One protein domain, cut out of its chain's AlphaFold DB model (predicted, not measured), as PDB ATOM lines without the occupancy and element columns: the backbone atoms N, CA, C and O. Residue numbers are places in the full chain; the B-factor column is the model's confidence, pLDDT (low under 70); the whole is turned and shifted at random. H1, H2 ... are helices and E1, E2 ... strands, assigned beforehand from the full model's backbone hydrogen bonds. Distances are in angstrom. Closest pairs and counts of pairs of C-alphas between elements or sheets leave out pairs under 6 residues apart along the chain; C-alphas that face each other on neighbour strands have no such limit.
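This is residues 21 to 201 of the 583 residues of an uncharacterized protein of Pseudothermotoga hypogea DSM 11164 = NBRC 106472 (UniProt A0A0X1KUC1). One wide, twisted antiparallel sheet makes the body, with E1 and E2 in its middle; short helices cover parts of both faces, H3 and H4 over one and H5 over the other near the E4 edge. H1 packs on the same face as H3 and H4, beside the strands, while residues 67 to 75 stick out. The printed part has 181 residues, with seven named helices and eight strands in the order E1 H1 E2 H2 E3 H3 H4 E4 E5 H5 E6 H6 E7 E8 H7; the sheet's order is E4 E5 E3 E2 E1 E6 E7 E8, and the class is mixed. It is only just loose, close to compact, with a radius of gyration of the C-alphas of 19.1 A and spans of 51 by 42 by 38 A.

E1, residues 22 to 30, is an inner strand. H1, residues 33 to 39, is on the sheet at a height of 6.4 A, over none of the strands. E2, residues 54 to 62, is antiparallel to E1, with N 28 and O 56 2.7 A apart. H2, residues 64 to 67, is not on the sheet. E3, residues 82 to 89, is antiparallel to E2, with N 86 and O 57 2.7 A apart. H3, residues 92 to 98, is over E3 at a height of 9.5 A. H4, residues 100 to 104, is only just over E3, on which 3 of its C-alphas fall; C-alphas Ser 86 and Val 102 are closest, 7.0 A apart. E4, residues 107 to 111, and E5, residues 114 to 118, form a hairpin, with N 109 and O 116 2.8 A apart; E5 pairs antiparallel with E3, N 117 to O 87 being 2.8 A. E3, H3, H4 and E4 form a split strand-helix-strand unit, two strands running the same way with E5 between them, whose crossover is right-handed. H5, residues 123 to 130, is over E5 on the opposite face from H3, and only just not over E3, on which 2 of its C-alphas fall. E6, residues 145 to 152, is antiparallel to E1, with N 150 and O 25 2.7 A apart. H6, residues 154 to 161, only grazes the sheet with residues 154 to 156. E7, residues 169 to 179, is antiparallel to E6, with N 147 and O 174 2.8 A apart, and forms a hairpin with E8, residues 182 to 191, with N 190 and O 171 2.7 A apart. H7, residues 196 to 201, is not on the sheet. Every O i to N i+4 pair is within hydrogen-bond range in H3, H4, H5, H6 and H7; H1 has 1 of 3, beside 3 of 4 O i to N i+3 pairs, and H2 is too short for such a pair.

E1 is 25.2 A long from C-alpha 22 at (124.556, 120.936, 127.114). E2 is 24.7 A, E3 23.3 A, E6 22.6 A, E7 30.1 A and E8 29.4 A. H7 ends at C-alpha 201, (129.101, 100.917, 110.143).

The C-alphas of Thr 46 and Asp 196 are the two farthest apart, 54.8 A. The printed part has no cut; the links H1 to E2, H2 to E3 and H5 to E6 are long. The mean pLDDT of the printed part is 70.3, and 72 residues are under 70, among them residues 61 to 82 and 151 to 170.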
ATOM      1  N   PRO A  21     128.227 124.036 127.251       51.84
ATOM      2  CA  PRO A  21     127.184 123.503 128.116       51.84
ATOM      3  C   PRO A  21     126.107 122.815 127.277       51.84
ATOM      4  O   PRO A  21     125.667 123.339 126.248       51.84
ATOM      5  N   ILE A  22     125.685 121.634 127.720       60.03
ATOM      6  CA  ILE A  22     124.556 120.936 127.114       60.03
ATOM      7  C   ILE A  22     123.301 121.499 127.764       60.03
ATOM      8  O   ILE A  22     123.065 121.297 128.955       60.03
ATOM      9  N   THR A  23     122.522 122.233 126.977       64.88
ATOM     10  CA  THR A  23     121.195 122.699 127.370       64.88
ATOM     11  C   THR A  23     120.147 121.756 126.808       64.88
ATOM     12  O   THR A  23     120.163 121.466 125.608       64.88
ATOM     13  N   SER A  24     119.217 121.325 127.647       68.06
ATOM     14  CA  SER A  24     118.092 120.492 127.244       68.06
ATOM     15  C   SER A  24     116.796 121.099 127.751       68.06
ATOM     16  O   SER A  24     116.668 121.390 128.940       68.06
ATOM     17  N   ASP A  25     115.831 121.256 126.852       76.25
ATOM     18  CA  ASP A  25     114.450 121.492 127.253       76.25
ATOM     19  C   ASP A  25     113.868 120.146 127.687       76.25
ATOM     20  O   ASP A  25     114.055 119.138 126.999       76.25
ATOM     21  N   PHE A  26     113.156 120.097 128.805       79.38
ATOM     22  CA  PHE A  26     112.460 118.887 129.227       79.38
ATOM     23  C   PHE A  26     110.991 119.168 129.511       79.38
ATOM     24  O   PHE A  26     110.607 120.276 129.885       79.38
ATOM     25  N   ALA A  27     110.177 118.134 129.347       82.75
ATOM     26  CA  ALA A  27     108.801 118.089 129.799       82.75
ATOM     27  C   ALA A  27     108.506 116.688 130.339       82.75
ATOM     28  O   ALA A  27     108.807 115.695 129.687       82.75
ATOM     29  N   LEU A  28     107.917 116.606 131.523       85.69
ATOM     30  CA  LEU A  28     107.508 115.385 132.198       85.69
ATOM     31  C   LEU A  28     106.053 115.542 132.617       85.69
ATOM     32  O   LEU A  28     105.735 116.289 133.536       85.69
ATOM     33  N   LEU A  29     105.171 114.843 131.925       85.31
ATOM     34  CA  LEU A  29     103.751 114.776 132.213       85.31
ATOM     35  C   LEU A  29     103.440 113.533 133.037       85.31
ATOM     36  O   LEU A  29     103.811 112.424 132.652       85.31
ATOM     37  N   ILE A  30     102.688 113.721 134.115       85.81
ATOM     38  CA  ILE A  30     102.107 112.648 134.915       85.81
ATOM     39  C   ILE A  30     100.583 112.830 134.890       85.81
ATOM     40  O   ILE A  30     100.053 113.769 135.484       85.81
ATOM     41  N   ASN A  31      99.878 111.943 134.180       83.50
ATOM     42  CA  ASN A  31      98.419 112.033 133.979       83.50
ATOM     43  C   ASN A  31      97.600 111.276 135.024       83.50
ATOM     44  O   ASN A  31      96.407 111.517 135.174       83.50
ATOM     45  N   ARG A  32      98.206 110.270 135.658       77.06
ATOM     46  CA  ARG A  32      97.529 109.325 136.554       77.06
ATOM     47  C   ARG A  32      98.374 109.110 137.794       77.06
ATOM     48  O   ARG A  32      98.929 108.030 138.000       77.06
ATOM     49  N   PHE A  33      98.515 110.162 138.599       77.50
ATOM     50  CA  PHE A  33      99.260 110.064 139.853       77.50
ATOM     51  C   PHE A  33      98.668 109.018 140.800       77.50
ATOM     52  O   PHE A  33      99.421 108.384 141.531       77.50
ATOM     53  N   ASP A  34      97.352 108.794 140.744       75.69
ATOM     54  CA  ASP A  34      96.674 107.708 141.455       75.69
ATOM     55  C   ASP A  34      97.348 106.355 141.200       75.69
ATOM     56  O   ASP A  34      97.593 105.608 142.139       75.69
ATOM     57  N   ARG A  35      97.728 106.083 139.948       77.88
ATOM     58  CA  ARG A  35      98.406 104.841 139.555       77.88
ATOM     59  C   ARG A  35      99.905 104.851 139.839       77.88
ATOM     60  O   ARG A  35     100.477 103.806 140.124       77.88
ATOM     61  N   VAL A  36     100.556 106.013 139.746       76.75
ATOM     62  CA  VAL A  36     101.985 106.144 140.090       76.75
ATOM     63  C   VAL A  36     102.196 105.942 141.588       76.75
ATOM     64  O   VAL A  36     103.166 105.306 141.982       76.75
ATOM     65  N   LYS A  37     101.261 106.413 142.422       74.50
ATOM     66  CA  LYS A  37     101.292 106.231 143.878       74.50
ATOM     67  C   LYS A  37     101.438 104.761 144.271       74.50
ATOM     68  O   LYS A  37     102.182 104.458 145.197       74.50
ATOM     69  N   ASP A  38     100.768 103.856 143.562       74.12
ATOM     70  CA  ASP A  38     100.792 102.425 143.880       74.12
ATOM     71  C   ASP A  38     102.182 101.789 143.671       74.12
ATOM     72  O   ASP A  38     102.522 100.813 144.356       74.12
ATOM     73  N   LEU A  39     103.000 102.374 142.784       71.81
ATOM     74  CA  LEU A  39     104.391 101.983 142.530       71.81
ATOM     75  C   LEU A  39     105.393 102.573 143.526       71.81
ATOM     76  O   LEU A  39     106.541 102.138 143.550       71.81
ATOM     77  N   LEU A  40     104.997 103.569 144.316       70.12
ATOM     78  CA  LEU A  40     105.893 104.260 145.236       70.12
ATOM     79  C   LEU A  40     105.859 103.611 146.635       70.12
ATOM     80  O   LEU A  40     104.886 102.923 146.980       70.12
ATOM     81  N   PRO A  41     106.921 103.788 147.447       62.50
ATOM     82  CA  PRO A  41     106.956 103.300 148.823       62.50
ATOM     83  C   PRO A  41     105.760 103.790 149.638       62.50
ATOM     84  O   PRO A  41     105.273 104.912 149.461       62.50
ATOM     85  N   GLN A  42     105.301 102.969 150.584       59.31
ATOM     86  CA  GLN A  42     104.324 103.437 151.567       59.31
ATOM     87  C   GLN A  42     104.947 104.573 152.394       59.31
ATOM     88  O   GLN A  42     106.094 104.480 152.810       59.31
ATOM     89  N   GLY A  43     104.209 105.668 152.593       54.81
ATOM     90  CA  GLY A  43     104.712 106.845 153.313       54.81
ATOM     91  C   GLY A  43     105.535 107.836 152.474       54.81
ATOM     92  O   GLY A  43     105.837 108.912 152.976       54.81
ATOM     93  N   ALA A  44     105.820 107.551 151.193       54.88
ATOM     94  CA  ALA A  44     106.496 108.504 150.299       54.88
ATOM     95  C   ALA A  44     105.686 109.795 150.054       54.88
ATOM     96  O   ALA A  44     106.245 110.819 149.671       54.88
ATOM     97  N   PHE A  45     104.371 109.756 150.295       54.00
ATOM     98  CA  PHE A  45     103.502 110.928 150.253       54.00
ATOM     99  C   PHE A  45     102.953 111.223 151.643       54.00
ATOM    100  O   PHE A  45     102.224 110.414 152.217       54.00
ATOM    101  N   THR A  46     103.257 112.415 152.143       47.84
ATOM    102  CA  THR A  46     102.634 112.991 153.340       47.84
ATOM    103  C   THR A  46     101.329 113.728 153.019       47.84
ATOM    104  O   THR A  46     100.596 114.102 153.932       47.84
ATOM    105  N   SER A  47     101.004 113.900 151.733       56.22
ATOM    106  CA  SER A  47      99.876 114.689 151.233       56.22
ATOM    107  C   SER A  47      98.964 113.915 150.276       56.22
ATOM    108  O   SER A  47      99.317 112.859 149.739       56.22
ATOM    109  N   GLU A  48      97.745 114.431 150.077       65.44
ATOM    110  CA  GLU A  48      96.836 113.912 149.055       65.44
ATOM    111  C   GLU A  48      97.469 114.037 147.665       65.44
ATOM    112  O   GLU A  48      98.207 114.970 147.377       65.44
ATOM    113  N   VAL A  49      97.192 113.067 146.803       71.44
ATOM    114  CA  VAL A  49      97.737 112.980 145.445       71.44
ATOM    115  C   VAL A  49      96.789 113.722 144.489       71.44
ATOM    116  O   VAL A  49      95.573 113.592 144.678       71.44
ATOM    117  N   PRO A  50      97.279 114.481 143.486       76.56
ATOM    118  CA  PRO A  50      96.396 115.278 142.642       76.56
ATOM    119  C   PRO A  50      95.493 114.356 141.812       76.56
ATOM    120  O   PRO A  50      95.923 113.281 141.374       76.56
ATOM    121  N   ARG A  51      94.224 114.739 141.624       74.81
ATOM    122  CA  ARG A  51      93.250 113.932 140.853       74.81
ATOM    123  C   ARG A  51      93.370 114.182 139.352       74.81
ATOM    124  O   ARG A  51      93.005 113.307 138.563       74.81
ATOM    125  N   GLY A  52      93.835 115.370 138.985       77.56
ATOM    126  CA  GLY A  52      94.169 115.789 137.632       77.56
ATOM    127  C   GLY A  52      95.588 115.403 137.217       77.56
ATOM    128  O   GLY A  52      96.142 114.392 137.655       77.56
ATOM    129  N   PHE A  53      96.179 116.214 136.343       85.12
ATOM    130  CA  PHE A  53      97.541 115.999 135.860       85.12
ATOM    131  C   PHE A  53      98.498 117.043 136.436       85.12
ATOM    132  O   PHE A  53      98.119 118.167 136.774       85.12
ATOM    133  N   VAL A  54      99.779 116.693 136.475       84.44
ATOM    134  CA  VAL A  54     100.854 117.661 136.705       84.44
ATOM    135  C   VAL A  54     101.904 117.439 135.635       84.44
ATOM    136  O   VAL A  54     102.347 116.312 135.402       84.44
ATOM    137  N   CYS A  55     102.282 118.514 134.956       85.62
ATOM    138  CA  CYS A  55     103.376 118.506 134.007       85.62
ATOM    139  C   CYS A  55     104.479 119.443 134.486       85.62
ATOM    140  O   CYS A  55     104.253 120.637 134.679       85.62
ATOM    141  N   PHE A  56     105.670 118.884 134.660       85.00
ATOM    142  CA  PHE A  56     106.896 119.609 134.946       85.00
ATOM    143  C   PHE A  56     107.600 119.896 133.632       85.00
ATOM    144  O   PHE A  56     107.729 119.004 132.800       85.00
ATOM    145  N   PHE A  57     108.080 121.108 133.429       84.94
ATOM    146  CA  PHE A  57     108.829 121.450 132.229       84.94
ATOM    147  C   PHE A  57     109.846 122.534 132.529       84.94
ATOM    148  O   PHE A  57     109.695 123.293 133.482       84.94
ATOM    149  N   GLY A  58     110.881 122.631 131.711       80.56
ATOM    150  CA  GLY A  58     111.874 123.674 131.882       80.56
ATOM    151  C   GLY A  58     113.176 123.359 131.186       80.56
ATOM    152  O   GLY A  58     113.192 122.672 130.164       80.56
ATOM    153  N   LYS A  59     114.261 123.908 131.729       78.88
ATOM    154  CA  LYS A  59     115.582 123.897 131.103       78.88
ATOM    155  C   LYS A  59     116.593 123.292 132.056       78.88
ATOM    156  O   LYS A  59     116.682 123.680 133.219       78.88
ATOM    157  N   LEU A  60     117.365 122.352 131.537       73.44
ATOM    158  CA  LEU A  60     118.475 121.724 132.230       73.44
ATOM    159  C   LEU A  60     119.766 122.120 131.525       73.44
ATOM    160  O   LEU A  60     119.901 121.920 130.319       73.44
ATOM    161  N   THR A  61     120.703 122.700 132.268       68.56
ATOM    162  CA  THR A  61     122.022 123.082 131.758       68.56
ATOM    163  C   THR A  61     123.086 122.288 132.493       68.56
ATOM    164  O   THR A  61     123.239 122.424 133.706       68.56
ATOM    165  N   LEU A  62     123.832 121.475 131.746       60.56
ATOM    166  CA  LEU A  62     124.966 120.701 132.246       60.56
ATOM    167  C   LEU A  62     126.276 121.303 131.737       60.56
ATOM    168  O   LEU A  62     126.569 121.283 130.540       60.56
ATOM    169  N   ASN A  63     127.082 121.803 132.666       59.25
ATOM    170  CA  ASN A  63     128.483 122.121 132.473       59.25
ATOM    171  C   ASN A  63     129.344 120.882 132.765       59.25
ATOM    172  O   ASN A  63     129.663 120.561 133.911       59.25
ATOM    173  N   LEU A  64     129.756 120.200 131.698       53.28
ATOM    174  CA  LEU A  64     130.604 119.012 131.785       53.28
ATOM    175  C   LEU A  64     132.037 119.319 132.256       53.28
ATOM    176  O   LEU A  64     132.728 118.398 132.673       53.28
ATOM    177  N   ALA A  65     132.486 120.582 132.256       50.91
ATOM    178  CA  ALA A  65     133.832 120.937 132.712       50.91
ATOM    179  C   ALA A  65     134.062 120.601 134.198       50.91
ATOM    180  O   ALA A  65     135.159 120.181 134.562       50.91
ATOM    181  N   VAL A  66     133.019 120.719 135.030       47.41
ATOM    182  CA  VAL A  66     133.065 120.377 136.464       47.41
ATOM    183  C   VAL A  66     133.183 118.864 136.671       47.41
ATOM    184  O   VAL A  66     133.923 118.423 137.539       47.41
ATOM    185  N   ALA A  67     132.506 118.059 135.847       43.38
ATOM    186  CA  ALA A  67     132.480 116.600 135.982       43.38
ATOM    187  C   ALA A  67     133.815 115.915 135.634       43.38
ATOM    188  O   ALA A  67     134.021 114.763 136.004       43.38
ATOM    189  N   PHE A  68     134.707 116.601 134.915       42.84
ATOM    190  CA  PHE A  68     136.006 116.054 134.518       42.84
ATOM    191  C   PHE A  68     137.200 116.669 135.274       42.84
ATOM    192  O   PHE A  68     138.326 116.257 135.011       42.84
ATOM    193  N   GLU A  69     136.986 117.627 136.189       46.72
ATOM    194  CA  GLU A  69     138.033 118.273 137.017       46.72
ATOM    195  C   GLU A  69     139.256 118.815 136.229       46.72
ATOM    196  O   GLU A  69     140.376 118.848 136.734       46.72
ATOM    197  N   ILE A  70     139.091 119.231 134.963       41.38
ATOM    198  CA  ILE A  70     140.249 119.495 134.077       41.38
ATOM    199  C   ILE A  70     140.814 120.930 134.207       41.38
ATOM    200  O   ILE A  70     141.979 121.128 133.865       41.38
ATOM    201  N   PHE A  71     140.076 121.937 134.710       40.72
ATOM    202  CA  PHE A  71     140.601 123.317 134.828       40.72
ATOM    203  C   PHE A  71     140.012 124.175 135.965       40.72
ATOM    204  O   PHE A  71     138.800 124.317 136.086       40.72
ATOM    205  N   GLU A  72     140.908 124.869 136.677       40.00
ATOM    206  CA  GLU A  72     140.670 126.084 137.478       40.00
ATOM    207  C   GLU A  72     140.827 127.333 136.577       40.00
ATOM    208  O   GLU A  72     141.864 127.998 136.599       40.00
ATOM    209  N   SER A  73     139.867 127.638 135.690       42.53
ATOM    210  CA  SER A  73     139.926 128.882 134.893       42.53
ATOM    211  C   SER A  73     138.727 129.793 135.153       42.53
ATOM    212  O   SER A  73     137.594 129.417 134.848       42.53
ATOM    213  N   GLU A  74     139.007 131.017 135.611       43.81
ATOM    214  CA  GLU A  74     138.040 132.066 135.994       43.81
ATOM    215  C   GLU A  74     137.015 132.433 134.891       43.81
ATOM    216  O   GLU A  74     135.925 132.918 135.185       43.81
ATOM    217  N   GLU A  75     137.308 132.184 133.605       43.75
ATOM    218  CA  GLU A  75     136.420 132.561 132.485       43.75
ATOM    219  C   GLU A  75     135.173 131.660 132.329       43.75
ATOM    220  O   GLU A  75     134.178 132.100 131.748       43.75
ATOM    221  N   PHE A  76     135.180 130.435 132.876       41.44
ATOM    222  CA  PHE A  76     134.050 129.485 132.812       41.44
ATOM    223  C   PHE A  76     133.429 129.150 134.180       41.44
ATOM    224  O   PHE A  76     132.421 128.440 134.229       41.44
ATOM    225  N   GLU A  77     133.953 129.707 135.280       43.19
ATOM    226  CA  GLU A  77     133.437 129.525 136.653       43.19
ATOM    227  C   GLU A  77     131.960 129.931 136.823       43.19
ATOM    228  O   GLU A  77     131.278 129.475 137.742       43.19
ATOM    229  N   ASN A  78     131.438 130.765 135.919       46.31
ATOM    230  CA  ASN A  78     130.077 131.294 136.006       46.31
ATOM    231  C   ASN A  78     128.999 130.407 135.359       46.31
ATOM    232  O   ASN A  78     127.813 130.660 135.571       46.31
ATOM    233  N   VAL A  79     129.359 129.369 134.592       49.50
ATOM    234  CA  VAL A  79     128.368 128.445 134.009       49.50
ATOM    235  C   VAL A  79     128.130 127.304 134.995       49.50
ATOM    236  O   VAL A  79     128.801 126.276 134.954       49.50
ATOM    237  N   ARG A  80     127.198 127.486 135.932       55.06
ATOM    238  CA  ARG A  80     126.836 126.436 136.894       55.06
ATOM    239  C   ARG A  80     125.886 125.424 136.260       55.06
ATOM    240  O   ARG A  80     125.042 125.793 135.445       55.06
ATOM    241  N   ASN A  81     126.004 124.162 136.680       55.97
ATOM    242  CA  ASN A  81     124.919 123.200 136.498       55.97
ATOM    243  C   ASN A  81     123.660 123.799 137.113       55.97
ATOM    244  O   ASN A  81     123.685 124.241 138.265       55.97
ATOM    245  N   PHE A  82     122.588 123.853 136.342       69.31
ATOM    246  CA  PHE A  82     121.376 124.518 136.782       69.31
ATOM    247  C   PHE A  82     120.152 123.882 136.140       69.31
ATOM    248  O   PHE A  82     120.161 123.544 134.954       69.31
ATOM    249  N   THR A  83     119.112 123.727 136.954       72.12
ATOM    250  CA  THR A  83     117.823 123.177 136.553       72.12
ATOM    251  C   THR A  83     116.754 124.197 136.901       72.12
ATOM    252  O   THR A  83     116.574 124.536 138.069       72.12
ATOM    253  N   GLU A  84     116.041 124.676 135.890       77.50
ATOM    254  CA  GLU A  84     114.837 125.484 136.059       77.50
ATOM    255  C   GLU A  84     113.614 124.630 135.814       77.50
ATOM    256  O   GLU A  84     113.499 123.990 134.769       77.50
ATOM    257  N   ILE A  85     112.694 124.655 136.775       83.50
ATOM    258  CA  ILE A  85     111.475 123.859 136.756       83.50
ATOM    259  C   ILE A  85     110.282 124.807 136.792       83.50
ATOM    260  O   ILE A  85     110.189 125.694 137.634       83.50
ATOM    261  N   SER A  86     109.371 124.597 135.858       86.50
ATOM    262  CA  SER A  86     108.040 125.182 135.785       86.50
ATOM    263  C   SER A  86     107.004 124.073 135.852       86.50
ATOM    264  O   SER A  86     107.289 122.922 135.507       86.50
ATOM    265  N   VAL A  87     105.795 124.407 136.288       88.31
ATOM    266  CA  VAL A  87     104.719 123.429 136.476       88.31
ATOM    267  C   VAL A  87     103.443 123.916 135.811       88.31
ATOM    268  O   VAL A  87     103.070 125.073 135.964       88.31
ATOM    269  N   VAL A  88     102.750 123.030 135.099       88.94
ATOM    270  CA  VAL A  88     101.370 123.252 134.654       88.94
ATOM    271  C   VAL A  88     100.455 122.157 135.182       88.94
ATOM    272  O   VAL A  88     100.798 120.975 135.157       88.94
ATOM    273  N   THR A  89      99.290 122.567 135.675       88.00
ATOM    274  CA  THR A  89      98.280 121.681 136.259       88.00
ATOM    275  C   THR A  89      96.880 122.291 136.152       88.00
ATOM    276  O   THR A  89      96.729 123.498 135.935       88.00
ATOM    277  N   ASP A  90      95.856 121.467 136.333       87.12
ATOM    278  CA  ASP A  90      94.471 121.853 136.610       87.12
ATOM    279  C   ASP A  90      94.139 121.894 138.121       87.12
ATOM    280  O   ASP A  90      93.056 122.344 138.497       87.12
ATOM    281  N   GLU A  91      95.079 121.514 138.999       87.94
ATOM    282  CA  GLU A  91      94.938 121.516 140.465       87.94
ATOM    283  C   GLU A  91      95.970 122.436 141.155       87.94
ATOM    284  O   GLU A  91      96.926 121.977 141.786       87.94
ATOM    285  N   PRO A  92      95.804 123.769 141.075       86.75
ATOM    286  CA  PRO A  92      96.810 124.724 141.548       86.75
ATOM    287  C   PRO A  92      97.019 124.705 143.064       86.75
ATOM    288  O   PRO A  92      98.122 124.997 143.521       86.75
ATOM    289  N   GLU A  93      95.987 124.380 143.850       86.94
ATOM    290  CA  GLU A  93      96.113 124.307 145.312       86.94
ATOM    291  C   GLU A  93      97.074 123.191 145.726       86.94
ATOM    292  O   GLU A  93      97.919 123.406 146.591       86.94
ATOM    293  N   TRP A  94      97.048 122.054 145.023       85.31
ATOM    294  CA  TRP A  94      97.975 120.957 145.278       85.31
ATOM    295  C   TRP A  94      99.433 121.391 145.076       85.31
ATOM    296  O   TRP A  94     100.286 121.109 145.916       85.31
ATOM    297  N   VAL A  95      99.725 122.134 144.001       83.06
ATOM    298  CA  VAL A  95     101.077 122.662 143.737       83.06
ATOM    299  C   VAL A  95     101.502 123.658 144.818       83.06
ATOM    300  O   VAL A  95     102.651 123.632 145.251       83.06
ATOM    301  N   ARG A  96     100.591 124.511 145.300       84.12
ATOM    302  CA  ARG A  96     100.893 125.469 146.379       84.12
ATOM    303  C   ARG A  96     101.214 124.793 147.702       84.12
ATOM    304  O   ARG A  96     102.110 125.255 148.402       84.12
ATOM    305  N   GLU A  97     100.501 123.723 148.029       80.19
ATOM    306  CA  GLU A  97     100.712 122.971 149.263       80.19
ATOM    307  C   GLU A  97     101.995 122.130 149.215       80.19
ATOM    308  O   GLU A  97     102.707 122.049 150.213       80.19
ATOM    309  N   ASN A  98     102.318 121.541 148.057       74.56
ATOM    310  CA  ASN A  98     103.340 120.492 147.953       74.56
ATOM    311  C   ASN A  98     104.642 120.914 147.263       74.56
ATOM    312  O   ASN A  98     105.663 120.258 147.445       74.56
ATOM    313  N   LEU A  99     104.637 121.995 146.478       79.19
ATOM    314  CA  LEU A  99     105.783 122.462 145.686       79.19
ATOM    315  C   LEU A  99     106.078 123.941 145.975       79.19
ATOM    316  O   LEU A  99     106.186 124.771 145.070       79.19
ATOM    317  N   SER A 100     106.200 124.278 147.260       74.00
ATOM    318  CA  SER A 100     106.346 125.663 147.730       74.00
ATOM    319  C   SER A 100     107.537 126.402 147.103       74.00
ATOM    320  O   SER A 100     107.396 127.568 146.739       74.00
ATOM    321  N   GLU A 101     108.670 125.730 146.888       73.62
ATOM    322  CA  GLU A 101     109.848 126.307 146.225       73.62
ATOM    323  C   GLU A 101     109.580 126.696 144.766       73.62
ATOM    324  O   GLU A 101     110.034 127.747 144.309       73.62
ATOM    325  N   VAL A 102     108.803 125.888 144.033       77.12
ATOM    326  CA  VAL A 102     108.401 126.208 142.655       77.12
ATOM    327  C   VAL A 102     107.510 127.442 142.664       77.12
ATOM    328  O   VAL A 102     107.725 128.360 141.874       77.12
ATOM    329  N   VAL A 103     106.544 127.503 143.583       78.56
ATOM    330  CA  VAL A 103     105.618 128.639 143.693       78.56
ATOM    331  C   VAL A 103     106.342 129.933 144.061       78.56
ATOM    332  O   VAL A 103     106.042 130.975 143.485       78.56
ATOM    333  N   GLN A 104     107.305 129.885 144.983       77.44
ATOM    334  CA  GLN A 104     108.066 131.066 145.408       77.44
ATOM    335  C   GLN A 104     108.909 131.671 144.282       77.44
ATOM    336  O   GLN A 104     109.120 132.883 144.262       77.44
ATOM    337  N   ASN A 105     109.368 130.840 143.346       75.81
ATOM    338  CA  ASN A 105     110.289 131.234 142.285       75.81
ATOM    339  C   ASN A 105     109.623 131.367 140.904       75.81
ATOM    340  O   ASN A 105     110.333 131.496 139.908       75.81
ATOM    341  N   SER A 106     108.288 131.346 140.826       85.81
ATOM    342  CA  SER A 106     107.549 131.345 139.555       85.81
ATOM    343  C   SER A 106     106.511 132.461 139.446       85.81
ATOM    344  O   SER A 106     105.885 132.861 140.427       85.81
ATOM    345  N   GLU A 107     106.263 132.922 138.219       90.06
ATOM    346  CA  GLU A 107     105.093 133.732 137.871       90.06
ATOM    347  C   GLU A 107     103.900 132.809 137.580       90.06
ATOM    348  O   GLU A 107     104.014 131.853 136.813       90.06
ATOM    349  N   LEU A 108     102.743 133.093 138.188       90.94
ATOM    350  CA  LEU A 108     101.505 132.361 137.919       90.94
ATOM    351  C   LEU A 108     100.782 132.956 136.703       90.94
ATOM    352  O   LEU A 108     100.352 134.109 136.738       90.94
ATOM    353  N   ILE A 109     100.580 132.144 135.669       90.62
ATOM    354  CA  ILE A 109      99.795 132.476 134.475       90.62
ATOM    355  C   ILE A 109      98.592 131.529 134.424       90.62
ATOM    356  O   ILE A 109      98.750 130.316 134.509       90.62
ATOM    357  N   GLU A 110      97.382 132.066 134.274       89.81
ATOM    358  CA  GLU A 110      96.152 131.274 134.154       89.81
ATOM    359  C   GLU A 110      95.591 131.380 132.734       89.81
ATOM    360  O   GLU A 110      95.434 132.481 132.198       89.81
ATOM    361  N   ASN A 111      95.274 130.241 132.118       86.62
ATOM    362  CA  ASN A 111      94.633 130.210 130.808       86.62
ATOM    363  C   ASN A 111      93.776 128.950 130.629       86.62
ATOM    364  O   ASN A 111      94.259 127.836 130.797       86.62
ATOM    365  N   ASN A 112      92.512 129.122 130.224       83.31
ATOM    366  CA  ASN A 112      91.574 128.030 129.916       83.31
ATOM    367  C   ASN A 112      91.438 126.955 131.015       83.31
ATOM    368  O   ASN A 112      91.272 125.776 130.708       83.31
ATOM    369  N   GLY A 113      91.491 127.356 132.289       81.38
ATOM    370  CA  GLY A 113      91.396 126.432 133.426       81.38
ATOM    371  C   GLY A 113      92.690 125.675 133.742       81.38
ATOM    372  O   GLY A 113      92.669 124.799 134.600       81.38
ATOM    373  N   LEU A 114      93.800 126.015 133.077       87.50
ATOM    374  CA  LEU A 114      95.144 125.557 133.412       87.50
ATOM    375  C   LEU A 114      95.923 126.661 134.123       87.50
ATOM    376  O   LEU A 114      95.831 127.841 133.764       87.50
ATOM    377  N   TYR A 115      96.729 126.250 135.093       90.12
ATOM    378  CA  TYR A 115      97.562 127.114 135.914       90.12
ATOM    379  C   TYR A 115      99.025 126.786 135.652       90.12
ATOM    380  O   TYR A 115      99.459 125.656 135.874       90.12
ATOM    381  N   TYR A 116      99.772 127.776 135.180       89.50
ATOM    382  CA  TYR A 116     101.187 127.675 134.851       89.50
ATOM    383  C   TYR A 116     101.992 128.433 135.904       89.50
ATOM    384  O   TYR A 116     101.918 129.656 135.979       89.50
ATOM    385  N   PHE A 117     102.771 127.716 136.701       90.81
ATOM    386  CA  PHE A 117     103.810 128.263 137.565       90.81
ATOM    387  C   PHE A 117     105.100 128.304 136.739       90.81
ATOM    388  O   PHE A 117     105.821 127.310 136.655       90.81
ATOM    389  N   ALA A 118     105.320 129.418 136.040       86.69
ATOM    390  CA  ALA A 118     106.412 129.588 135.090       86.69
ATOM    391  C   ALA A 118     107.640 130.222 135.756       86.69
ATOM    392  O   ALA A 118     107.568 131.336 136.280       86.69
ATOM    393  N   SER A 119     108.778 129.536 135.698       85.50
ATOM    394  CA  SER A 119     110.060 130.082 136.135       85.50
ATOM    395  C   SER A 119     110.510 131.229 135.212       85.50
ATOM    396  O   SER A 119     110.092 131.299 134.052       85.50
ATOM    397  N   PRO A 120     111.398 132.132 135.667       80.88
ATOM    398  CA  PRO A 120     111.776 133.329 134.913       80.88
ATOM    399  C   PRO A 120     112.227 133.076 133.466       80.88
ATOM    400  O   PRO A 120     111.952 133.886 132.580       80.88
ATOM    401  N   SER A 121     112.891 131.948 133.206       74.06
ATOM    402  CA  SER A 121     113.407 131.582 131.884       74.06
ATOM    403  C   SER A 121     112.393 130.926 130.942       74.06
ATOM    404  O   SER A 121     112.702 130.743 129.758       74.06
ATOM    405  N   THR A 122     111.216 130.548 131.448       76.75
ATOM    406  CA  THR A 122     110.160 129.868 130.686       76.75
ATOM    407  C   THR A 122     108.920 130.739 130.497       76.75
ATOM    408  O   THR A 122     108.089 130.403 129.661       76.75
ATOM    409  N   ILE A 123     108.788 131.877 131.197       83.50
ATOM    410  CA  ILE A 123     107.616 132.774 131.115       83.50
ATOM    411  C   ILE A 123     107.256 133.136 129.669       83.50
ATOM    412  O   ILE A 123     106.100 133.010 129.262       83.50
ATOM    413  N   GLU A 124     108.229 133.588 128.877       80.94
ATOM    414  CA  GLU A 124     107.971 133.994 127.491       80.94
ATOM    415  C   GLU A 124     107.657 132.792 126.589       80.94
ATOM    416  O   GLU A 124     106.803 132.896 125.707       80.94
ATOM    417  N   ASP A 125     108.259 131.630 126.866       75.00
ATOM    418  CA  ASP A 125     107.955 130.379 126.169       75.00
ATOM    419  C   ASP A 125     106.520 129.915 126.485       75.00
ATOM    420  O   ASP A 125     105.776 129.528 125.583       75.00
ATOM    421  N   VAL A 126     106.075 130.039 127.741       80.12
ATOM    422  CA  VAL A 126     104.705 129.731 128.184       80.12
ATOM    423  C   VAL A 126     103.693 130.674 127.536       80.12
ATOM    424  O   VAL A 126     102.684 130.215 126.999       80.12
ATOM    425  N   LYS A 127     103.959 131.985 127.523       83.81
ATOM    426  CA  LYS A 127     103.092 132.961 126.839       83.81
ATOM    427  C   LYS A 127     102.990 132.653 125.347       83.81
ATOM    428  O   LYS A 127     101.891 132.603 124.801       83.81
ATOM    429  N   ALA A 128     104.119 132.389 124.693       77.44
ATOM    430  CA  ALA A 128     104.145 132.043 123.279       77.44
ATOM    431  C   ALA A 128     103.423 130.715 122.986       77.44
ATOM    432  O   ALA A 128     102.746 130.611 121.961       77.44
ATOM    433  N   LEU A 129     103.516 129.719 123.875       75.75
ATOM    434  CA  LEU A 129     102.770 128.459 123.788       75.75
ATOM    435  C   LEU A 129     101.256 128.698 123.885       75.75
ATOM    436  O   LEU A 129     100.508 128.214 123.037       75.75
ATOM    437  N   ILE A 130     100.809 129.481 124.872       81.19
ATOM    438  CA  ILE A 130      99.399 129.868 125.057       81.19
ATOM    439  C   ILE A 130      98.855 130.585 123.813       81.19
ATOM    440  O   ILE A 130      97.722 130.349 123.394       81.19
ATOM    441  N   GLU A 131      99.677 131.429 123.191       81.12
ATOM    442  CA  GLU A 131      99.343 132.153 121.962       81.12
ATOM    443  C   GLU A 131      99.469 131.300 120.682       81.12
ATOM    444  O   GLU A 131      99.222 131.806 119.584       81.12
ATOM    445  N   GLY A 132      99.859 130.023 120.792       68.69
ATOM    446  CA  GLY A 132     100.028 129.101 119.663       68.69
ATOM    447  C   GLY A 132     101.205 129.439 118.741       68.69
ATOM    448  O   GLY A 132     101.204 129.060 117.568       68.69
ATOM    449  N   LYS A 133     102.192 130.192 119.236       57.28
ATOM    450  CA  LYS A 133     103.353 130.684 118.473       57.28
ATOM    451  C   LYS A 133     104.561 129.746 118.512       57.28
ATOM    452  O   LYS A 133     105.444 129.884 117.668       57.28
ATOM    453  N   LEU A 134     104.603 128.807 119.457       57.22
ATOM    454  CA  LEU A 134     105.620 127.757 119.535       57.22
ATOM    455  C   LEU A 134     105.008 126.391 119.192       57.22
ATOM    456  O   LEU A 134     103.878 126.119 119.607       57.22
ATOM    457  N   PRO A 135     105.724 125.515 118.457       53.41
ATOM    458  CA  PRO A 135     105.315 124.125 118.324       53.41
ATOM    459  C   PRO A 135     105.327 123.486 119.715       53.41
ATOM    460  O   PRO A 135     106.354 123.492 120.391       53.41
ATOM    461  N   ALA A 136     104.179 122.970 120.147       57.41
ATOM    462  CA  ALA A 136     104.081 122.277 121.420       57.41
ATOM    463  C   ALA A 136     104.995 121.042 121.403       57.41
ATOM    464  O   ALA A 136     105.034 120.307 120.413       57.41
ATOM    465  N   LEU A 137     105.713 120.794 122.502       60.25
ATOM    466  CA  LEU A 137     106.174 119.440 122.795       60.25
ATOM    467  C   LEU A 137     104.905 118.599 122.936       60.25
ATOM    468  O   LEU A 137     104.194 118.702 123.930       60.25
ATOM    469  N   GLU A 138     104.561 117.857 121.886       67.38
ATOM    470  CA  GLU A 138     103.378 117.004 121.896       67.38
ATOM    471  C   GLU A 138     103.598 115.907 122.940       67.38
ATOM    472  O   GLU A 138     104.453 115.034 122.767       67.38
ATOM    473  N   LEU A 139     102.869 116.004 124.051       71.19
ATOM    474  CA  LEU A 139     102.840 115.002 125.106       71.19
ATOM    475  C   LEU A 139     101.577 114.155 124.926       71.19
ATOM    476  O   LEU A 139     100.462 114.659 124.803       71.19
ATOM    477  N   ASP A 140     101.772 112.846 124.893       77.88
ATOM    478  CA  ASP A 140     100.712 111.842 124.861       77.88
ATOM    479  C   ASP A 140     100.010 111.754 126.225       77.88
ATOM    480  O   ASP A 140     100.496 111.116 127.163       77.88
ATOM    481  N   MET A 141      98.832 112.374 126.306       76.69
ATOM    482  CA  MET A 141      97.959 112.370 127.485       76.69
ATOM    483  C   MET A 141      97.360 110.982 127.801       76.69
ATOM    484  O   MET A 141      96.712 110.808 128.832       76.69
ATOM    485  N   THR A 142      97.524 109.987 126.920       82.12
ATOM    486  CA  THR A 142      97.018 108.618 127.148       82.12
ATOM    487  C   THR A 142      97.952 107.766 128.003       82.12
ATOM    488  O   THR A 142      97.549 106.698 128.461       82.12
ATOM    489  N   LYS A 143      99.190 108.221 128.227       85.00
ATOM    490  CA  LYS A 143     100.193 107.522 129.041       85.00
ATOM    491  C   LYS A 143     100.112 107.932 130.499       85.00
ATOM    492  O   LYS A 143      99.713 109.052 130.805       85.00
ATOM    493  N   VAL A 144     100.517 107.043 131.405       83.38
ATOM    494  CA  VAL A 144     100.556 107.369 132.837       83.38
ATOM    495  C   VAL A 144     101.663 108.379 133.118       83.38
ATOM    496  O   VAL A 144     101.398 109.391 133.768       83.38
ATOM    497  N   ILE A 145     102.856 108.140 132.564       83.38
ATOM    498  CA  ILE A 145     103.948 109.116 132.526       83.38
ATOM    499  C   ILE A 145     104.430 109.271 131.085       83.38
ATOM    500  O   ILE A 145     104.614 108.281 130.372       83.38
ATOM    501  N   HIS A 146     104.661 110.512 130.671       85.44
ATOM    502  CA  HIS A 146     105.320 110.849 129.418       85.44
ATOM    503  C   HIS A 146     106.393 111.907 129.681       85.44
ATOM    504  O   HIS A 146     106.082 113.056 129.981       85.44
ATOM    505  N   GLY A 147     107.657 111.523 129.541       84.31
ATOM    506  CA  GLY A 147     108.804 112.421 129.535       84.31
ATOM    507  C   GLY A 147     109.336 112.663 128.122       84.31
ATOM    508  O   GLY A 147     109.446 111.734 127.328       84.31
ATOM    509  N   ARG A 148     109.713 113.895 127.807       82.94
ATOM    510  CA  ARG A 148     110.518 114.245 126.634       82.94
ATOM    511  C   ARG A 148     111.651 115.148 127.074       82.94
ATOM    512  O   ARG A 148     111.436 116.092 127.827       82.94
ATOM    513  N   VAL A 149     112.841 114.875 126.570       77.12
ATOM    514  CA  VAL A 149     114.033 115.693 126.768       77.12
ATOM    515  C   VAL A 149     114.568 116.029 125.394       77.12
ATOM    516  O   VAL A 149     115.041 115.163 124.667       77.12
ATOM    517  N   ARG A 150     114.471 117.293 125.010       74.12
ATOM    518  CA  ARG A 150     115.014 117.793 123.760       74.12
ATOM    519  C   ARG A 150     116.343 118.463 124.043       74.12
ATOM    520  O   ARG A 150     116.402 119.606 124.489       74.12
ATOM    521  N   THR A 151     117.419 117.752 123.739       68.50
ATOM    522  CA  THR A 151     118.753 118.331 123.795       68.50
ATOM    523  C   THR A 151     118.881 119.383 122.699       68.50
ATOM    524  O   THR A 151     118.629 119.112 121.521       68.50
ATOM    525  N   VAL A 152     119.286 120.589 123.080       61.09
ATOM    526  CA  VAL A 152     119.705 121.649 122.165       61.09
ATOM    527  C   VAL A 152     121.228 121.627 122.149       61.09
ATOM    528  O   VAL A 152     121.873 122.268 122.981       61.09
ATOM    529  N   PRO A 153     121.855 120.871 121.233       54.47
ATOM    530  CA  PRO A 153     123.295 120.822 121.195       54.47
ATOM    531  C   PRO A 153     123.796 122.107 120.540       54.47
ATOM    532  O   PRO A 153     123.893 122.194 119.315       54.47
ATOM    533  N   LEU A 154     124.161 123.100 121.355       53.56
ATOM    534  CA  LEU A 154     124.931 124.270 120.905       53.56
ATOM    535  C   LEU A 154     126.143 123.818 120.074       53.56
ATOM    536  O   LEU A 154     126.451 124.388 119.029       53.56
ATOM    537  N   LEU A 155     126.731 122.694 120.487       50.72
ATOM    538  CA  LEU A 155     127.774 121.968 119.789       50.72
ATOM    539  C   LEU A 155     127.367 121.461 118.396       50.72
ATOM    540  O   LEU A 155     128.089 121.670 117.429       50.72
ATOM    541  N   GLY A 156     126.205 120.818 118.283       49.47
ATOM    542  CA  GLY A 156     125.686 120.266 117.029       49.47
ATOM    543  C   GLY A 156     125.342 121.353 116.013       49.47
ATOM    544  O   GLY A 156     125.601 121.179 114.826       49.47
ATOM    545  N   ILE A 157     124.843 122.506 116.471       47.84
ATOM    546  CA  ILE A 157     124.622 123.692 115.626       47.84
ATOM    547  C   ILE A 157     125.964 124.210 115.082       47.84
ATOM    548  O   ILE A 157     126.078 124.500 113.893       47.84
ATOM    549  N   LEU A 158     126.996 124.282 115.924       45.00
ATOM    550  CA  LEU A 158     128.319 124.788 115.552       45.00
ATOM    551  C   LEU A 158     129.074 123.811 114.630       45.00
ATOM    552  O   LEU A 158     129.626 124.224 113.612       45.00
ATOM    553  N   LEU A 159     129.016 122.510 114.923       45.16
ATOM    554  CA  LEU A 159     129.542 121.425 114.088       45.16
ATOM    555  C   LEU A 159     128.838 121.361 112.724       45.16
ATOM    556  O   LEU A 159     129.508 121.263 111.696       45.16
ATOM    557  N   HIS A 160     127.511 121.527 112.690       43.34
ATOM    558  CA  HIS A 160     126.737 121.626 111.451       43.34
ATOM    559  C   HIS A 160     127.152 122.840 110.603       43.34
ATOM    560  O   HIS A 160     127.378 122.699 109.402       43.34
ATOM    561  N   VAL A 161     127.330 124.013 111.221       44.38
ATOM    562  CA  VAL A 161     127.832 125.226 110.545       44.38
ATOM    563  C   VAL A 161     129.269 125.043 110.032       44.38
ATOM    564  O   VAL A 161     129.619 125.585 108.983       44.38
ATOM    565  N   LEU A 162     130.092 124.250 110.725       42.62
ATOM    566  CA  LEU A 162     131.466 123.918 110.328       42.62
ATOM    567  C   LEU A 162     131.572 122.707 109.376       42.62
ATOM    568  O   LEU A 162     132.678 122.368 108.955       42.62
ATOM    569  N   GLY A 163     130.455 122.074 109.001       35.81
ATOM    570  CA  GLY A 163     130.418 120.943 108.064       35.81
ATOM    571  C   GLY A 163     130.829 119.588 108.657       35.81
ATOM    572  O   GLY A 163     131.002 118.628 107.908       35.81
ATOM    573  N   PHE A 164     130.969 119.493 109.979       41.38
ATOM    574  CA  PHE A 164     131.186 118.245 110.707       41.38
ATOM    575  C   PHE A 164     129.824 117.728 111.179       41.38
ATOM    576  O   PHE A 164     129.271 118.184 112.168       41.38
ATOM    577  N   SER A 165     129.211 116.816 110.438       45.22
ATOM    578  CA  SER A 165     127.902 116.259 110.792       45.22
ATOM    579  C   SER A 165     128.064 114.991 111.632       45.22
ATOM    580  O   SER A 165     127.903 113.892 111.107       45.22
ATOM    581  N   GLU A 166     128.423 115.132 112.907       46.78
ATOM    582  CA  GLU A 166     128.336 114.035 113.882       46.78
ATOM    583  C   GLU A 166     126.921 113.999 114.488       46.78
ATOM    584  O   GLU A 166     126.362 115.036 114.851       46.78
ATOM    585  N   GLY A 167     126.301 112.816 114.546       48.44
ATOM    586  CA  GLY A 167     124.913 112.653 114.989       48.44
ATOM    587  C   GLY A 167     124.736 112.866 116.495       48.44
ATOM    588  O   GLY A 167     125.022 111.968 117.292       48.44
ATOM    589  N   VAL A 168     124.209 114.026 116.890       52.75
ATOM    590  CA  VAL A 168     123.890 114.348 118.291       52.75
ATOM    591  C   VAL A 168     122.475 113.852 118.640       52.75
ATOM    592  O   VAL A 168     121.574 113.997 117.804       52.75
ATOM    593  N   PRO A 169     122.237 113.254 119.829       53.81
ATOM    594  CA  PRO A 169     120.881 113.019 120.322       53.81
ATOM    595  C   PRO A 169     120.117 114.338 120.322       53.81
ATOM    596  O   PRO A 169     120.580 115.331 120.879       53.81
ATOM    597  N   THR A 170     118.983 114.366 119.638       65.88
ATOM    598  CA  THR A 170     118.163 115.577 119.519       65.88
ATOM    599  C   THR A 170     116.950 115.529 120.417       65.88
ATOM    600  O   THR A 170     116.395 116.571 120.743       65.88
ATOM    601  N   GLU A 171     116.507 114.324 120.765       72.62
ATOM    602  CA  GLU A 171     115.330 114.121 121.587       72.62
ATOM    603  C   GLU A 171     115.340 112.720 122.189       72.62
ATOM    604  O   GLU A 171     115.382 111.740 121.447       72.62
ATOM    605  N   ASP A 172     115.245 112.634 123.506       77.81
ATOM    606  CA  ASP A 172     114.918 111.413 124.222       77.81
ATOM    607  C   ASP A 172     113.448 111.473 124.661       77.81
ATOM    608  O   ASP A 172     112.937 112.513 125.076       77.81
ATOM    609  N   GLU A 173     112.744 110.359 124.535       82.50
ATOM    610  CA  GLU A 173     111.331 110.208 124.875       82.50
ATOM    611  C   GLU A 173     111.175 109.000 125.796       82.50
ATOM    612  O   GLU A 173     111.698 107.924 125.507       82.50
ATOM    613  N   PHE A 174     110.462 109.185 126.899       85.00
ATOM    614  CA  PHE A 174     110.146 108.173 127.896       85.00
ATOM    615  C   PHE A 174     108.631 108.066 128.021       85.00
ATOM    616  O   PHE A 174     107.968 109.048 128.348       85.00
ATOM    617  N   LEU A 175     108.077 106.878 127.813       87.06
ATOM    618  CA  LEU A 175     106.667 106.590 128.044       87.06
ATOM    619  C   LEU A 175     106.551 105.460 129.059       87.06
ATOM    620  O   LEU A 175     107.208 104.427 128.917       87.06
ATOM    621  N   MET A 176     105.651 105.629 130.021       84.94
ATOM    622  CA  MET A 176     105.257 104.582 130.953       84.94
ATOM    623  C   MET A 176     103.747 104.409 130.936       84.94
ATOM    624  O   MET A 176     102.982 105.377 131.033       84.94
ATOM    625  N   ASP A 177     103.327 103.156 130.859       89.69
ATOM    626  CA  ASP A 177     101.936 102.752 130.978       89.69
ATOM    627  C   ASP A 177     101.799 101.626 132.010       89.69
ATOM    628  O   ASP A 177     102.648 100.739 132.103       89.69
ATOM    629  N   LEU A 178     100.725 101.677 132.795       83.44
ATOM    630  CA  LEU A 178     100.445 100.739 133.881       83.44
ATOM    631  C   LEU A 178      99.224  99.898 133.527       83.44
ATOM    632  O   LEU A 178      98.107 100.418 133.403       83.44
ATOM    633  N   LYS A 179      99.443  98.590 133.403       80.81
ATOM    634  CA  LYS A 179      98.425  97.575 133.127       80.81
ATOM    635  C   LYS A 179      98.363  96.610 134.300       80.81
ATOM    636  O   LYS A 179      99.111  95.648 134.293       80.81
ATOM    637  N   ASP A 180      97.477  96.859 135.261       76.00
ATOM    638  CA  ASP A 180      97.244  96.059 136.476       76.00
ATOM    639  C   ASP A 180      98.532  95.474 137.100       76.00
ATOM    640  O   ASP A 180      99.159  96.131 137.922       76.00
ATOM    641  N   GLU A 181      98.968  94.282 136.687       83.00
ATOM    642  CA  GLU A 181     100.157  93.598 137.220       83.00
ATOM    643  C   GLU A 181     101.485  93.962 136.526       83.00
ATOM    644  O   GLU A 181     102.554  93.678 137.066       83.00
ATOM    645  N   MET A 182     101.454  94.620 135.365       84.44
ATOM    646  CA  MET A 182     102.609  94.880 134.499       84.44
ATOM    647  C   MET A 182     102.777  96.364 134.163       84.44
ATOM    648  O   MET A 182     101.807  97.096 133.954       84.44
ATOM    649  N   VAL A 183     104.027  96.785 134.009       83.31
ATOM    650  CA  VAL A 183     104.405  98.123 133.551       83.31
ATOM    651  C   VAL A 183     105.084  98.014 132.197       83.31
ATOM    652  O   VAL A 183     106.067  97.289 132.045       83.31
ATOM    653  N   ASP A 184     104.546  98.737 131.216       87.25
ATOM    654  CA  ASP A 184     105.148  98.889 129.898       87.25
ATOM    655  C   ASP A 184     105.948 100.200 129.872       87.25
ATOM    656  O   ASP A 184     105.401 101.289 130.049       87.25
ATOM    657  N   LEU A 185     107.246 100.087 129.615       81.88
ATOM    658  CA  LEU A 185     108.192 101.187 129.476       81.88
ATOM    659  C   LEU A 185     108.682 101.256 128.030       81.88
ATOM    660  O   LEU A 185     109.083 100.249 127.437       81.88
ATOM    661  N   LEU A 186     108.688 102.458 127.467       84.44
ATOM    662  CA  LEU A 186     109.288 102.751 126.171       84.44
ATOM    663  C   LEU A 186     110.258 103.913 126.335       84.44
ATOM    664  O   LEU A 186     109.854 104.998 126.738       84.44
ATOM    665  N   ILE A 187     111.511 103.702 125.953       79.88
ATOM    666  CA  ILE A 187     112.511 104.762 125.860       79.88
ATOM    667  C   ILE A 187     112.952 104.856 124.411       79.88
ATOM    668  O   ILE A 187     113.385 103.864 123.829       79.88
ATOM    669  N   THR A 188     112.848 106.035 123.817       78.50
ATOM    670  CA  THR A 188     113.280 106.291 122.444       78.50
ATOM    671  C   THR A 188     114.296 107.414 122.442       78.50
ATOM    672  O   THR A 188     113.958 108.543 122.765       78.50
ATOM    673  N   SER A 189     115.521 107.123 122.015       74.69
ATOM    674  CA  SER A 189     116.550 108.136 121.787       74.69
ATOM    675  C   SER A 189     116.643 108.445 120.298       74.69
ATOM    676  O   SER A 189     117.136 107.621 119.519       74.69
ATOM    677  N   LYS A 190     116.126 109.604 119.883       73.56
ATOM    678  CA  LYS A 190     116.088 110.072 118.491       73.56
ATOM    679  C   LYS A 190     117.357 110.854 118.153       73.56
ATOM    680  O   LYS A 190     117.796 111.736 118.892       73.56
ATOM    681  N   LYS A 191     117.913 110.566 116.975       67.75
ATOM    682  CA  LYS A 191     119.091 111.250 116.421       67.75
ATOM    683  C   LYS A 191     118.780 111.853 115.054       67.75
ATOM    684  O   LYS A 191     118.183 111.183 114.212       67.75
ATOM    685  N   VAL A 192     119.238 113.081 114.809       59.59
ATOM    686  CA  VAL A 192     119.089 113.776 113.519       59.59
ATOM    687  C   VAL A 192     120.409 113.682 112.741       59.59
ATOM    688  O   VAL A 192     121.433 114.165 113.207       59.59
ATOM    689  N   CYS A 193     120.351 113.087 111.543       53.53
ATOM    690  CA  CYS A 193     121.419 112.971 110.527       53.53
ATOM    691  C   CYS A 193     122.525 111.911 110.745       53.53
ATOM    692  O   CYS A 193     122.940 111.622 111.863       53.53
ATOM    693  N   LYS A 194     123.005 111.345 109.622       59.84
ATOM    694  CA  LYS A 194     124.203 110.490 109.519       59.84
ATOM    695  C   LYS A 194     124.953 110.738 108.213       59.84
ATOM    696  O   LYS A 194     124.337 111.044 107.191       59.84
ATOM    697  N   SER A 195     126.259 110.503 108.247       57.84
ATOM    698  CA  SER A 195     127.078 110.244 107.059       57.84
ATOM    699  C   SER A 195     126.849 108.822 106.513       57.84
ATOM    700  O   SER A 195     126.529 107.900 107.268       57.84
ATOM    701  N   ASP A 196     127.081 108.603 105.215       58.69
ATOM    702  CA  ASP A 196     127.007 107.265 104.593       58.69
ATOM    703  C   ASP A 196     127.928 106.245 105.288       58.69
ATOM    704  O   ASP A 196     127.620 105.052 105.366       58.69
ATOM    705  N   TRP A 197     129.048 106.710 105.853       61.81
ATOM    706  CA  TRP A 197     129.966 105.874 106.623       61.81
ATOM    707  C   TRP A 197     129.333 105.370 107.925       61.81
ATOM    708  O   TRP A 197     129.420 104.176 108.203       61.81
ATOM    709  N   GLU A 198     128.654 106.225 108.699       56.31
ATOM    710  CA  GLU A 198     127.963 105.802 109.928       56.31
ATOM    711  C   GLU A 198     126.832 104.828 109.613       56.31
ATOM    712  O   GLU A 198     126.693 103.818 110.300       56.31
ATOM    713  N   LEU A 199     126.057 105.085 108.554       61.31
ATOM    714  CA  LEU A 199     125.035 104.151 108.074       61.31
ATOM    715  C   LEU A 199     125.652 102.781 107.748       61.31
ATOM    716  O   LEU A 199     125.179 101.768 108.258       61.31
ATOM    717  N   THR A 200     126.777 102.760 107.029       62.81
ATOM    718  CA  THR A 200     127.504 101.526 106.679       62.81
ATOM    719  C   THR A 200     128.075 100.803 107.907       62.81
ATOM    720  O   THR A 200     128.032  99.576 107.989       62.81
ATOM    721  N   GLN A 201     128.622 101.526 108.891       58.69
ATOM    722  CA  GLN A 201     129.101 100.917 110.143       58.69
ATOM    723  C   GLN A 201     127.955 100.377 111.002       58.69
ATOM    724  O   GLN A 201     128.157  99.453 111.788       58.69
TER     725      GLN A 201